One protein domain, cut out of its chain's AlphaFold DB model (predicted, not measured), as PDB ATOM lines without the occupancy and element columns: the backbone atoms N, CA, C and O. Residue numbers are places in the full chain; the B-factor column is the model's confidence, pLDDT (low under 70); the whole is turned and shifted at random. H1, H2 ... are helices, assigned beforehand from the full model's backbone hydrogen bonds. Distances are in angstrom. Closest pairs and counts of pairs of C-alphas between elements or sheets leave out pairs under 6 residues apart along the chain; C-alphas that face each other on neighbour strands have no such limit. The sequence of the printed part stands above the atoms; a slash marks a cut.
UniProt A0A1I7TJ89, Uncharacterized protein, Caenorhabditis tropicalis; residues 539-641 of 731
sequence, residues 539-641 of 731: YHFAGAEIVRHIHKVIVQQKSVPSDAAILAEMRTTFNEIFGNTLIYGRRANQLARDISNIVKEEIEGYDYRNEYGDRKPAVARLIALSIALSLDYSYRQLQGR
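This is residues 539 to 641 of the 731 residues of an uncharacterized protein of Caenorhabditis tropicalis (UniProt A0A1I7TJ89). Four longer helices make an elongated body: H5 has H1 alongside it and H2 crossing it, H3 folds back across H2 to reach H1, and short H4 sits at one end. The 103 printed residues have five named helices, H1 to H5, and no named strand: all helix. The whole is compact, with radius of gyration of the C-alphas 13.2 A and spans 42 by 23 by 18 A.

Find C-alpha 617 at (7.886, 36.264, -8.487); H5 runs 33.4 A to C-alpha 639 at (-0.554, 67.962, -2.268). Look for H1 at residues 539 to 557, H2 at 563 to 578, H3 at 588 to 605 and H4 at 608 to 612.

H5 touches H1, closest C-alphas Ile 627 and Ile 546, 5.4 A, at a shallow tilt of 22 degrees, opposite ways. H5 touches H2, closest C-alphas Ala 624 and Met 570, 4.9 A. H2 and H3 form a helical hairpin. Every O i to N i+4 pair is within hydrogen-bond range in H1, H2, H4 and H5; H3 has 13 of 14.

The printed part has no cut. Sixteen residues are under pLDDT 70, among them 613 to 617.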
ATOM      1  N   TYR A 539      -9.681  59.932  -5.195       56.41
ATOM      2  CA  TYR A 539      -9.453  58.653  -4.525       56.41
ATOM      3  C   TYR A 539     -10.080  57.454  -5.249       56.41
ATOM      4  O   TYR A 539      -9.484  56.376  -5.249       56.41
ATOM      5  N   HIS A 540     -11.237  57.635  -5.892       63.94
ATOM      6  CA  HIS A 540     -11.832  56.630  -6.775       63.94
ATOM      7  C   HIS A 540     -10.996  56.438  -8.041       63.94
ATOM      8  O   HIS A 540     -10.792  55.304  -8.466       63.94
ATOM      9  N   PHE A 541     -10.449  57.520  -8.614       66.69
ATOM     10  CA  PHE A 541      -9.534  57.414  -9.755       66.69
ATOM     11  C   PHE A 541      -8.279  56.607  -9.392       66.69
ATOM     12  O   PHE A 541      -7.899  55.692 -10.120       66.69
ATOM     13  N   ALA A 542      -7.673  56.886  -8.233       69.56
ATOM     14  CA  ALA A 542      -6.518  56.134  -7.747       69.56
ATOM     15  C   ALA A 542      -6.835  54.636  -7.582       69.56
ATOM     16  O   ALA A 542      -6.060  53.792  -8.033       69.56
ATOM     17  N   GLY A 543      -7.983  54.289  -6.993       75.81
ATOM     18  CA  GLY A 543      -8.416  52.894  -6.880       75.81
ATOM     19  C   GLY A 543      -8.691  52.229  -8.231       75.81
ATOM     20  O   GLY A 543      -8.297  51.079  -8.437       75.81
ATOM     21  N   ALA A 544      -9.310  52.944  -9.174       76.38
ATOM     22  CA  ALA A 544      -9.563  52.445 -10.524       76.38
ATOM     23  C   ALA A 544      -8.261  52.137 -11.273       76.38
ATOM     24  O   ALA A 544      -8.126  51.076 -11.885       76.38
ATOM     25  N   GLU A 545      -7.265  53.017 -11.158       75.31
ATOM     26  CA  GLU A 545      -5.944  52.797 -11.740       75.31
ATOM     27  C   GLU A 545      -5.239  51.584 -11.116       75.31
ATOM     28  O   GLU A 545      -4.677  50.770 -11.852       75.31
ATOM     29  N   ILE A 546      -5.319  51.404  -9.791       81.25
ATOM     30  CA  ILE A 546      -4.773  50.224  -9.094       81.25
ATOM     31  C   ILE A 546      -5.342  48.936  -9.689       81.25
ATOM     32  O   ILE A 546      -4.575  48.076 -10.132       81.25
ATOM     33  N   VAL A 547      -6.671  48.819  -9.752       81.31
ATOM     34  CA  VAL A 547      -7.358  47.627 -10.274       81.31
ATOM     35  C   VAL A 547      -7.016  47.400 -11.748       81.31
ATOM     36  O   VAL A 547      -6.613  46.301 -12.142       81.31
ATOM     37  N   ARG A 548      -7.037  48.458 -12.566       82.69
ATOM     38  CA  ARG A 548      -6.640  48.403 -13.981       82.69
ATOM     39  C   ARG A 548      -5.211  47.885 -14.159       82.69
ATOM     40  O   ARG A 548      -4.947  47.092 -15.067       82.69
ATOM     41  N   HIS A 549      -4.280  48.320 -13.314       84.12
ATOM     42  CA  HIS A 549      -2.888  47.879 -13.358       84.12
ATOM     43  C   HIS A 549      -2.719  46.410 -12.960       84.12
ATOM     44  O   HIS A 549      -1.944  45.712 -13.620       84.12
ATOM     45  N   ILE A 550      -3.464  45.924 -11.962       87.44
ATOM     46  CA  ILE A 550      -3.475  44.505 -11.567       87.44
ATOM     47  C   ILE A 550      -3.857  43.633 -12.764       87.44
ATOM     48  O   ILE A 550      -3.066  42.784 -13.190       87.44
ATOM     49  N   HIS A 551      -5.021  43.895 -13.367       86.19
ATOM     50  CA  HIS A 551      -5.511  43.127 -14.514       86.19
ATOM     51  C   HIS A 551      -4.560  43.201 -15.703       86.19
ATOM     52  O   HIS A 551      -4.214  42.177 -16.291       86.19
ATOM     53  N   LYS A 552      -4.079  44.406 -16.035       87.06
ATOM     54  CA  LYS A 552      -3.154  44.606 -17.151       87.06
ATOM     55  C   LYS A 552      -1.896  43.755 -16.995       87.06
ATOM     56  O   LYS A 552      -1.487  43.114 -17.961       87.06
ATOM     57  N   VAL A 553      -1.276  43.748 -15.815       87.12
ATOM     58  CA  VAL A 553      -0.045  42.979 -15.592       87.12
ATOM     59  C   VAL A 553      -0.319  41.476 -15.676       87.12
ATOM     60  O   VAL A 553       0.416  40.787 -16.378       87.12
ATOM     61  N   ILE A 554      -1.386  40.975 -15.044       87.81
ATOM     62  CA  ILE A 554      -1.747  39.546 -15.083       87.81
ATOM     63  C   ILE A 554      -1.998  39.081 -16.523       87.81
ATOM     64  O   ILE A 554      -1.382  38.114 -16.968       87.81
ATOM     65  N   VAL A 555      -2.828  39.806 -17.280       87.00
ATOM     66  CA  VAL A 555      -3.190  39.453 -18.663       87.00
ATOM     67  C   VAL A 555      -1.980  39.530 -19.599       87.00
ATOM     68  O   VAL A 555      -1.777  38.647 -20.432       87.00
ATOM     69  N   GLN A 556      -1.130  40.554 -19.459       87.62
ATOM     70  CA  GLN A 556       0.068  40.700 -20.295       87.62
ATOM     71  C   GLN A 556       1.121  39.631 -20.007       87.62
ATOM     72  O   GLN A 556       1.769  39.141 -20.931       87.62
ATOM     73  N   GLN A 557       1.312  39.287 -18.733       87.56
ATOM     74  CA  GLN A 557       2.292  38.283 -18.327       87.56
ATOM     75  C   GLN A 557       1.747  36.854 -18.423       87.56
ATOM     76  O   GLN A 557       2.541  35.916 -18.334       87.56
ATOM     77  N   LYS A 558       0.427  36.694 -18.610       87.25
ATOM     78  CA  LYS A 558      -0.300  35.416 -18.593       87.25
ATOM     79  C   LYS A 558       0.123  34.557 -17.402       87.25
ATOM     80  O   LYS A 558       0.540  33.415 -17.566       87.25
ATOM     81  N   SER A 559       0.132  35.163 -16.217       85.50
ATOM     82  CA  SER A 559       0.646  34.534 -15.002       85.50
ATOM     83  C   SER A 559       0.098  35.214 -13.756       85.50
ATOM     84  O   SER A 559      -0.064  36.437 -13.727       85.50
ATOM     85  N   VAL A 560      -0.132  34.415 -12.714       87.62
ATOM     86  CA  VAL A 560      -0.601  34.876 -11.407       87.62
ATOM     87  C   VAL A 560       0.487  34.668 -10.341       87.62
ATOM     88  O   VAL A 560       1.108  33.599 -10.281       87.62
ATOM     89  N   PRO A 561       0.777  35.675  -9.494       87.56
ATOM     90  CA  PRO A 561       1.688  35.512  -8.367       87.56
ATOM     91  C   PRO A 561       1.041  34.770  -7.184       87.56
ATOM     92  O   PRO A 561      -0.180  34.744  -7.013       87.56
ATOM     93  N   SER A 562       1.874  34.198  -6.312       86.50
ATOM     94  CA  SER A 562       1.397  33.639  -5.043       86.50
ATOM     95  C   SER A 562       1.066  34.744  -4.039       86.50
ATOM     96  O   SER A 562       1.688  35.808  -4.038       86.50
ATOM     97  N   ASP A 563       0.142  34.467  -3.123       87.50
ATOM     98  CA  ASP A 563      -0.264  35.396  -2.062       87.50
ATOM     99  C   ASP A 563       0.904  35.906  -1.218       87.50
ATOM    100  O   ASP A 563       0.970  37.088  -0.870       87.50
ATOM    101  N   ALA A 564       1.840  35.008  -0.905       87.50
ATOM    102  CA  ALA A 564       3.049  35.342  -0.167       87.50
ATOM    103  C   ALA A 564       3.946  36.300  -0.965       87.50
ATOM    104  O   ALA A 564       4.480  37.253  -0.395       87.50
ATOM    105  N   ALA A 565       4.077  36.083  -2.279       87.75
ATOM    106  CA  ALA A 565       4.866  36.947  -3.150       87.75
ATOM    107  C   ALA A 565       4.237  38.339  -3.290       87.75
ATOM    108  O   ALA A 565       4.964  39.325  -3.231       87.75
ATOM    109  N   ILE A 566       2.906  38.435  -3.410       89.88
ATOM    110  CA  ILE A 566       2.194  39.723  -3.483       89.88
ATOM    111  C   ILE A 566       2.537  40.579  -2.264       89.88
ATOM    112  O   ILE A 566       3.021  41.699  -2.410       89.88
ATOM    113  N   LEU A 567       2.324  40.059  -1.050       91.88
ATOM    114  CA  LEU A 567       2.549  40.841   0.165       91.88
ATOM    115  C   LEU A 567       4.032  41.185   0.369       91.88
ATOM    116  O   LEU A 567       4.347  42.297   0.797       91.88
ATOM    117  N   ALA A 568       4.936  40.243   0.087       91.44
ATOM    118  CA  ALA A 568       6.371  40.474   0.216       91.44
ATOM    119  C   ALA A 568       6.845  41.593  -0.724       91.44
ATOM    120  O   ALA A 568       7.455  42.556  -0.261       91.44
ATOM    121  N   GLU A 569       6.496  41.521  -2.011       92.81
ATOM    122  CA  GLU A 569       6.894  42.524  -3.006       92.81
ATOM    123  C   GLU A 569       6.226  43.881  -2.768       92.81
ATOM    124  O   GLU A 569       6.881  44.912  -2.923       92.81
ATOM    125  N   MET A 570       4.963  43.906  -2.324       92.44
ATOM    126  CA  MET A 570       4.283  45.144  -1.924       92.44
ATOM    127  C   MET A 570       5.017  45.839  -0.782       92.44
ATOM    128  O   MET A 570       5.287  47.034  -0.862       92.44
ATOM    129  N   ARG A 571       5.394  45.100   0.270       93.69
ATOM    130  CA  ARG A 571       6.146  45.668   1.399       93.69
ATOM    131  C   ARG A 571       7.497  46.203   0.953       93.69
ATOM    132  O   ARG A 571       7.834  47.325   1.313       93.69
ATOM    133  N   THR A 572       8.261  45.421   0.197       92.88
ATOM    134  CA  THR A 572       9.578  45.841  -0.293       92.88
ATOM    135  C   THR A 572       9.450  47.112  -1.130       92.88
ATOM    136  O   THR A 572      10.023  48.140  -0.780       92.88
ATOM    137  N   THR A 573       8.596  47.087  -2.153       91.88
ATOM    138  CA  THR A 573       8.428  48.192  -3.107       91.88
ATOM    139  C   THR A 573       7.886  49.460  -2.444       91.88
ATOM    140  O   THR A 573       8.373  50.557  -2.706       91.88
ATOM    141  N   PHE A 574       6.894  49.342  -1.558       92.06
ATOM    142  CA  PHE A 574       6.306  50.511  -0.900       92.06
ATOM    143  C   PHE A 574       7.275  51.137   0.102       92.06
ATOM    144  O   PHE A 574       7.336  52.359   0.191       92.06
ATOM    145  N   ASN A 575       8.054  50.335   0.835       91.56
ATOM    146  CA  ASN A 575       9.087  50.883   1.716       91.56
ATOM    147  C   ASN A 575      10.217  51.543   0.911       91.56
ATOM    148  O   ASN A 575      10.709  52.587   1.326       91.56
ATOM    149  N   GLU A 576      10.607  50.979  -0.238       90.94
ATOM    150  CA  GLU A 576      11.609  51.581  -1.130       90.94
ATOM    151  C   GLU A 576      11.156  52.935  -1.696       90.94
ATOM    152  O   GLU A 576      11.955  53.867  -1.761       90.94
ATOM    153  N   ILE A 577       9.887  53.055  -2.099       85.56
ATOM    154  CA  ILE A 577       9.362  54.252  -2.776       85.56
ATOM    155  C   ILE A 577       8.903  55.321  -1.783       85.56
ATOM    156  O   ILE A 577       9.228  56.495  -1.951       85.56
ATOM    157  N   PHE A 578       8.144  54.938  -0.756       84.94
ATOM    158  CA  PHE A 578       7.535  55.892   0.175       84.94
ATOM    159  C   PHE A 578       8.385  56.126   1.426       84.94
ATOM    160  O   PHE A 578       8.272  57.179   2.056       84.94
ATOM    161  N   GLY A 579       9.243  55.174   1.807       85.31
ATOM    162  CA  GLY A 579      10.028  55.251   3.036       85.31
ATOM    163  C   GLY A 579       9.145  55.470   4.269       85.31
ATOM    164  O   GLY A 579       8.230  54.694   4.544       85.31
ATOM    165  N   ASN A 580       9.418  56.548   5.010       83.56
ATOM    166  CA  ASN A 580       8.656  56.942   6.201       83.56
ATOM    167  C   ASN A 580       7.485  57.892   5.900       83.56
ATOM    168  O   ASN A 580       6.795  58.310   6.831       83.56
ATOM    169  N   THR A 581       7.271  58.258   4.635       79.44
ATOM    170  CA  THR A 581       6.187  59.155   4.231       79.44
ATOM    171  C   THR A 581       4.837  58.492   4.491       79.44
ATOM    172  O   THR A 581       4.636  57.315   4.179       79.44
ATOM    173  N   LEU A 582       3.905  59.250   5.070       77.75
ATOM    174  CA  LEU A 582       2.511  58.838   5.187       77.75
ATOM    175  C   LEU A 582       1.805  59.136   3.867       77.75
ATOM    176  O   LEU A 582       1.718  60.290   3.458       77.75
ATOM    177  N   ILE A 583       1.306  58.093   3.215       73.56
ATOM    178  CA  ILE A 583       0.526  58.202   1.984       73.56
ATOM    179  C   ILE A 583      -0.915  57.896   2.369       73.56
ATOM    180  O   ILE A 583      -1.194  56.809   2.876       73.56
ATOM    181  N   TYR A 584      -1.810  58.868   2.193       69.88
ATOM    182  CA  TYR A 584      -3.200  58.763   2.649       69.88
ATOM    183  C   TYR A 584      -3.295  58.374   4.135       69.88
ATOM    184  O   TYR A 584      -3.890  57.359   4.490       69.88
ATOM    185  N   GLY A 585      -2.561  59.082   5.000       70.25
ATOM    186  CA  GLY A 585      -2.538  58.823   6.446       70.25
ATOM    187  C   GLY A 585      -1.946  57.470   6.877       70.25
ATOM    188  O   GLY A 585      -1.873  57.181   8.072       70.25
ATOM    189  N   ARG A 586      -1.491  56.627   5.940       79.12
ATOM    190  CA  ARG A 586      -1.015  55.264   6.206       79.12
ATOM    191  C   ARG A 586       0.475  55.123   5.917       79.12
ATOM    192  O   ARG A 586       1.023  55.706   4.983       79.12
ATOM    193  N   ARG A 587       1.148  54.291   6.716       85.19
ATOM    194  CA  ARG A 587       2.548  53.904   6.470       85.19
ATOM    195  C   ARG A 587       2.626  52.874   5.342       85.19
ATOM    196  O   ARG A 587       1.717  52.059   5.186       85.19
ATOM    197  N   ALA A 588       3.766  52.813   4.655       85.44
ATOM    198  CA  ALA A 588       4.041  51.853   3.579       85.44
ATOM    199  C   ALA A 588       3.637  50.403   3.919       85.44
ATOM    200  O   ALA A 588       2.980  49.729   3.132       85.44
ATOM    201  N   ASN A 589       3.953  49.930   5.129       86.75
ATOM    202  CA  ASN A 589       3.610  48.574   5.567       86.75
ATOM    203  C   ASN A 589       2.110  48.331   5.805       86.75
ATOM    204  O   ASN A 589       1.687  47.176   5.757       86.75
ATOM    205  N   GLN A 590       1.336  49.371   6.126       84.81
ATOM    206  CA  GLN A 590      -0.121  49.278   6.256       84.81
ATOM    207  C   GLN A 590      -0.741  49.230   4.859       84.81
ATOM    208  O   GLN A 590      -1.398  48.246   4.535       84.81
ATOM    209  N   LEU A 591      -0.374  50.180   3.991       82.62
ATOM    210  CA  LEU A 591      -0.798  50.212   2.586       82.62
ATOM    211  C   LEU A 591      -0.497  48.904   1.856       82.62
ATOM    212  O   LEU A 591      -1.344  48.390   1.136       82.62
ATOM    213  N   ALA A 592       0.690  48.333   2.071       87.81
ATOM    214  CA  ALA A 592       1.080  47.072   1.453       87.81
ATOM    215  C   ALA A 592       0.161  45.910   1.858       87.81
ATOM    216  O   ALA A 592      -0.091  45.030   1.043       87.81
ATOM    217  N   ARG A 593      -0.343  45.886   3.102       86.50
ATOM    218  CA  ARG A 593      -1.292  44.853   3.546       86.50
ATOM    219  C   ARG A 593      -2.650  45.065   2.899       86.50
ATOM    220  O   ARG A 593      -3.153  44.130   2.281       86.50
ATOM    221  N   ASP A 594      -3.173  46.281   2.995       79.50
ATOM    222  CA  ASP A 594      -4.498  46.631   2.485       79.50
ATOM    223  C   ASP A 594      -4.580  46.332   0.984       79.50
ATOM    224  O   ASP A 594      -5.422  45.559   0.537       79.50
ATOM    225  N   ILE A 595      -3.602  46.819   0.218       84.38
ATOM    226  CA  ILE A 595      -3.524  46.611  -1.232       84.38
ATOM    227  C   ILE A 595      -3.228  45.161  -1.593       84.38
ATOM    228  O   ILE A 595      -3.761  44.667  -2.581       84.38
ATOM    229  N   SER A 596      -2.434  44.430  -0.805       87.19
ATOM    230  CA  SER A 596      -2.228  43.007  -1.092       87.19
ATOM    231  C   SER A 596      -3.519  42.194  -1.001       87.19
ATOM    232  O   SER A 596      -3.679  41.264  -1.783       87.19
ATOM    233  N   ASN A 597      -4.435  42.539  -0.090       82.06
ATOM    234  CA  ASN A 597      -5.725  41.857   0.019       82.06
ATOM    235  C   ASN A 597      -6.592  42.146  -1.207       82.06
ATOM    236  O   ASN A 597      -7.122  41.215  -1.798       82.06
ATOM    237  N   ILE A 598      -6.605  43.400  -1.661       79.88
ATOM    238  CA  ILE A 598      -7.292  43.816  -2.889       79.88
ATOM    239  C   ILE A 598      -6.793  43.003  -4.087       79.88
ATOM    240  O   ILE A 598      -7.579  42.434  -4.829       79.88
ATOM    241  N   VAL A 599      -5.472  42.888  -4.259       85.25
ATOM    242  CA  VAL A 599      -4.892  42.114  -5.369       85.25
ATOM    243  C   VAL A 599      -5.334  40.649  -5.323       85.25
ATOM    244  O   VAL A 599      -5.612  40.072  -6.371       85.25
ATOM    245  N   LYS A 600      -5.396  40.041  -4.133       85.56
ATOM    246  CA  LYS A 600      -5.848  38.651  -3.976       85.56
ATOM    247  C   LYS A 600      -7.321  38.498  -4.336       85.56
ATOM    248  O   LYS A 600      -7.647  37.629  -5.134       85.56
ATOM    249  N   GLU A 601      -8.172  39.378  -3.813       79.38
ATOM    250  CA  GLU A 601      -9.606  39.400  -4.112       79.38
ATOM    251  C   GLU A 601      -9.861  39.538  -5.621       79.38
ATOM    252  O   GLU A 601     -10.674  38.801  -6.172       79.38
ATOM    253  N   GLU A 602      -9.124  40.411  -6.319       82.38
ATOM    254  CA  GLU A 602      -9.241  40.574  -7.777       82.38
ATOM    255  C   GLU A 602      -8.730  39.346  -8.552       82.38
ATOM    256  O   GLU A 602      -9.280  38.984  -9.592       82.38
ATOM    257  N   ILE A 603      -7.682  38.673  -8.065       82.81
ATOM    258  CA  ILE A 603      -7.180  37.432  -8.671       82.81
ATOM    259  C   ILE A 603      -8.223  36.315  -8.586       82.81
ATOM    260  O   ILE A 603      -8.463  35.615  -9.573       82.81
ATOM    261  N   GLU A 604      -8.812  36.137  -7.406       79.25
ATOM    262  CA  GLU A 604      -9.785  35.083  -7.135       79.25
ATOM    263  C   GLU A 604     -11.143  35.388  -7.778       79.25
ATOM    264  O   GLU A 604     -11.748  34.508  -8.386       79.25
ATOM    265  N   GLY A 605     -11.589  36.645  -7.717       76.25
ATOM    266  CA  GLY A 605     -12.865  37.087  -8.272       76.25
ATOM    267  C   GLY A 605     -12.986  36.839  -9.776       76.25
ATOM    268  O   GLY A 605     -14.051  36.434 -10.234       76.25
ATOM    269  N   TYR A 606     -11.904  37.011 -10.538       77.94
ATOM    270  CA  TYR A 606     -11.879  36.776 -11.992       77.94
ATOM    271  C   TYR A 606     -11.477  35.351 -12.385       77.94
ATOM    272  O   TYR A 606     -11.460  35.021 -13.572       77.94
ATOM    273  N   ASP A 607     -11.163  34.509 -11.402       78.50
ATOM    274  CA  ASP A 607     -10.668  33.152 -11.601       78.50
ATOM    275  C   ASP A 607      -9.364  33.078 -12.425       78.50
ATOM    276  O   ASP A 607      -9.101  32.135 -13.178       78.50
ATOM    277  N   TYR A 608      -8.495  34.087 -12.278       84.38
ATOM    278  CA  TYR A 608      -7.246  34.158 -13.042       84.38
ATOM    279  C   TYR A 608      -6.289  33.011 -12.726       84.38
ATOM    280  O   TYR A 608      -5.462  32.656 -13.570       84.38
ATOM    281  N   ARG A 609      -6.376  32.422 -11.526       84.38
ATOM    282  CA  ARG A 609      -5.563  31.250 -11.165       84.38
ATOM    283  C   ARG A 609      -5.886  30.054 -12.054       84.38
ATOM    284  O   ARG A 609      -4.954  29.396 -12.513       84.38
ATOM    285  N   ASN A 610      -7.166  29.817 -12.344       82.50
ATOM    286  CA  ASN A 610      -7.576  28.757 -13.261       82.50
ATOM    287  C   ASN A 610      -7.234  29.102 -14.717       82.50
ATOM    288  O   ASN A 610      -6.861  28.213 -15.478       82.50
ATOM    289  N   GLU A 611      -7.319  30.379 -15.103       83.31
ATOM    290  CA  GLU A 611      -7.075  30.808 -16.487       83.31
ATOM    291  C   GLU A 611      -5.587  30.817 -16.881       83.31
ATOM    292  O   GLU A 611      -5.231  30.369 -17.972       83.31
ATOM    293  N   TYR A 612      -4.704  31.326 -16.017       81.81
ATOM    294  CA  TYR A 612      -3.306  31.611 -16.370       81.81
ATOM    295  C   TYR A 612      -2.267  30.760 -15.625       81.81
ATOM    296  O   TYR A 612      -1.107  30.725 -16.040       81.81
ATOM    297  N   GLY A 613      -2.662  30.037 -14.571       69.00
ATOM    298  CA  GLY A 613      -1.769  29.216 -13.751       69.00
ATOM    299  C   GLY A 613      -0.764  30.020 -12.906       69.00
ATOM    300  O   GLY A 613      -0.434  31.178 -13.177       69.00
ATOM    301  N   ASP A 614      -0.242  29.391 -11.851       65.88
ATOM    302  CA  ASP A 614       0.761  30.005 -10.976       65.88
ATOM    303  C   ASP A 614       2.167  29.876 -11.586       65.88
ATOM    304  O   ASP A 614       2.599  28.750 -11.844       65.88
ATOM    305  N   ARG A 615       2.899  30.998 -11.774       67.62
ATOM    306  CA  ARG A 615       4.391  31.100 -11.796       67.62
ATOM    307  C   ARG A 615       4.900  32.455 -12.321       67.62
ATOM    308  O   ARG A 615       4.916  32.672 -13.532       67.62
ATOM    309  N   LYS A 616       5.443  33.291 -11.419       64.81
ATOM    310  CA  LYS A 616       6.712  34.076 -11.502       64.81
ATOM    311  C   LYS A 616       6.735  35.152 -10.389       64.81
ATOM    312  O   LYS A 616       5.872  36.027 -10.404       64.81
ATOM    313  N   PRO A 617       7.742  35.190  -9.488       64.50
ATOM    314  CA  PRO A 617       7.886  36.264  -8.487       64.50
ATOM    315  C   PRO A 617       7.954  37.672  -9.102       64.50
ATOM    316  O   PRO A 617       7.448  38.635  -8.535       64.50
ATOM    317  N   ALA A 618       8.504  37.779 -10.316       79.62
ATOM    318  CA  ALA A 618       8.602  39.034 -11.058       79.62
ATOM    319  C   ALA A 618       7.238  39.697 -11.339       79.62
ATOM    320  O   ALA A 618       7.173  40.919 -11.443       79.62
ATOM    321  N   VAL A 619       6.150  38.921 -11.433       84.50
ATOM    322  CA  VAL A 619       4.800  39.463 -11.662       84.50
ATOM    323  C   VAL A 619       4.316  40.229 -10.433       84.50
ATOM    324  O   VAL A 619       3.829  41.347 -10.575       84.50
ATOM    325  N   ALA A 620       4.528  39.688  -9.227       85.38
ATOM    326  CA  ALA A 620       4.204  40.381  -7.978       85.38
ATOM    327  C   ALA A 620       4.947  41.720  -7.871       85.38
ATOM    328  O   ALA A 620       4.344  42.731  -7.518       85.38
ATOM    329  N   ARG A 621       6.226  41.747  -8.267       87.19
ATOM    330  CA  ARG A 621       7.030  42.972  -8.300       87.19
ATOM    331  C   ARG A 621       6.509  43.999  -9.306       87.19
ATOM    332  O   ARG A 621       6.434  45.181  -8.988       87.19
ATOM    333  N   LEU A 622       6.124  43.570 -10.510       87.12
ATOM    334  CA  LEU A 622       5.543  44.459 -11.526       87.12
ATOM    335  C   LEU A 622       4.198  45.047 -11.080       87.12
ATOM    336  O   LEU A 622       3.949  46.233 -11.306       87.12
ATOM    337  N   ILE A 623       3.357  44.239 -10.428       87.56
ATOM    338  CA  ILE A 623       2.098  44.690  -9.820       87.56
ATOM    339  C   ILE A 623       2.394  45.725  -8.725       87.56
ATOM    340  O   ILE A 623       1.857  46.831  -8.773       87.56
ATOM    341  N   ALA A 624       3.300  45.407  -7.793       87.25
ATOM    342  CA  ALA A 624       3.676  46.297  -6.697       87.25
ATOM    343  C   ALA A 624       4.236  47.638  -7.189       87.25
ATOM    344  O   ALA A 624       3.813  48.691  -6.715       87.25
ATOM    345  N   LEU A 625       5.126  47.614  -8.185       87.56
ATOM    346  CA  LEU A 625       5.706  48.822  -8.770       87.56
ATOM    347  C   LEU A 625       4.652  49.679  -9.476       87.56
ATOM    348  O   LEU A 625       4.612  50.891  -9.278       87.56
ATOM    349  N   SER A 626       3.783  49.058 -10.276       84.31
ATOM    350  CA  SER A 626       2.727  49.776 -11.003       84.31
ATOM    351  C   SER A 626       1.762  50.477 -10.045       84.31
ATOM    352  O   SER A 626       1.379  51.627 -10.270       84.31
ATOM    353  N   ILE A 627       1.410  49.807  -8.945       86.62
ATOM    354  CA  ILE A 627       0.532  50.376  -7.926       86.62
ATOM    355  C   ILE A 627       1.233  51.489  -7.150       86.62
ATOM    356  O   ILE A 627       0.666  52.569  -7.009       86.62
ATOM    357  N   ALA A 628       2.471  51.279  -6.697       84.19
ATOM    358  CA  ALA A 628       3.204  52.294  -5.945       84.19
ATOM    359  C   ALA A 628       3.357  53.607  -6.731       84.19
ATOM    360  O   ALA A 628       3.163  54.686  -6.179       84.19
ATOM    361  N   LEU A 629       3.630  53.520  -8.037       81.06
ATOM    362  CA  LEU A 629       3.706  54.690  -8.914       81.06
ATOM    363  C   LEU A 629       2.353  55.397  -9.072       81.06
ATOM    364  O   LEU A 629       2.305  56.625  -9.086       81.06
ATOM    365  N   SER A 630       1.261  54.633  -9.160       79.06
ATOM    366  CA  SER A 630      -0.096  55.188  -9.250       79.06
ATOM    367  C   SER A 630      -0.467  55.945  -7.974       79.06
ATOM    368  O   SER A 630      -1.009  57.045  -8.047       79.06
ATOM    369  N   LEU A 631      -0.116  55.399  -6.807       78.94
ATOM    370  CA  LEU A 631      -0.331  56.032  -5.504       78.94
ATOM    371  C   LEU A 631       0.527  57.282  -5.307       78.94
ATOM    372  O   LEU A 631       0.007  58.290  -4.850       78.94
ATOM    373  N   ASP A 632       1.813  57.235  -5.664       77.19
ATOM    374  CA  ASP A 632       2.722  58.383  -5.563       77.19
ATOM    375  C   ASP A 632       2.258  59.542  -6.452       77.19
ATOM    376  O   ASP A 632       2.145  60.679  -5.994       77.19
ATOM    377  N   TYR A 633       1.923  59.247  -7.715       73.44
ATOM    378  CA  TYR A 633       1.341  60.234  -8.622       73.44
ATOM    379  C   TYR A 633       0.071  60.824  -8.024       73.44
ATOM    380  O   TYR A 633      -0.108  62.044  -8.020       73.44
ATOM    381  N   SER A 634      -0.782  59.948  -7.493       69.69
ATOM    382  CA  SER A 634      -2.064  60.362  -6.969       69.69
ATOM    383  C   SER A 634      -1.875  61.308  -5.770       69.69
ATOM    384  O   SER A 634      -2.323  62.454  -5.760       69.69
ATOM    385  N   TYR A 635      -1.099  60.874  -4.787       71.38
ATOM    386  CA  TYR A 635      -0.776  61.635  -3.588       71.38
ATOM    387  C   TYR A 635      -0.157  63.012  -3.889       71.38
ATOM    388  O   TYR A 635      -0.563  64.016  -3.306       71.38
ATOM    389  N   ARG A 636       0.770  63.103  -4.851       70.00
ATOM    390  CA  ARG A 636       1.408  64.380  -5.220       70.00
ATOM    391  C   ARG A 636       0.455  65.379  -5.871       70.00
ATOM    392  O   ARG A 636       0.616  66.579  -5.669       70.00
ATOM    393  N   GLN A 637      -0.526  64.918  -6.646       65.19
ATOM    394  CA  GLN A 637      -1.543  65.809  -7.223       65.19
ATOM    395  C   GLN A 637      -2.448  66.411  -6.144       65.19
ATOM    396  O   GLN A 637      -2.842  67.567  -6.265       65.19
ATOM    397  N   LEU A 638      -2.742  65.657  -5.080       60.50
ATOM    398  CA  LEU A 638      -3.500  66.173  -3.938       60.50
ATOM    399  C   LEU A 638      -2.709  67.225  -3.165       60.50
ATOM    400  O   LEU A 638      -3.237  68.297  -2.890       60.50
ATOM    401  N   GLN A 639      -1.427  66.965  -2.896       61.69
ATOM    402  CA  GLN A 639      -0.554  67.962  -2.268       61.69
ATOM    403  C   GLN A 639      -0.443  69.240  -3.112       61.69
ATOM    404  O   GLN A 639      -0.476  70.336  -2.569       61.69
ATOM    405  N   GLY A 640      -0.383  69.115  -4.442       48.38
ATOM    406  CA  GLY A 640      -0.363  70.263  -5.354       48.38
ATOM    407  C   GLY A 640      -1.686  71.032  -5.467       48.38
ATOM    408  O   GLY A 640      -1.692  72.116  -6.043       48.38
ATOM    409  N   ARG A 641      -2.801  70.495  -4.947       43.03
ATOM    410  CA  ARG A 641      -4.112  71.167  -4.916       43.03
ATOM    411  C   ARG A 641      -4.386  71.936  -3.626       43.03
ATOM    412  O   ARG A 641      -5.212  72.841  -3.675       43.03
TER     413      ARG A 641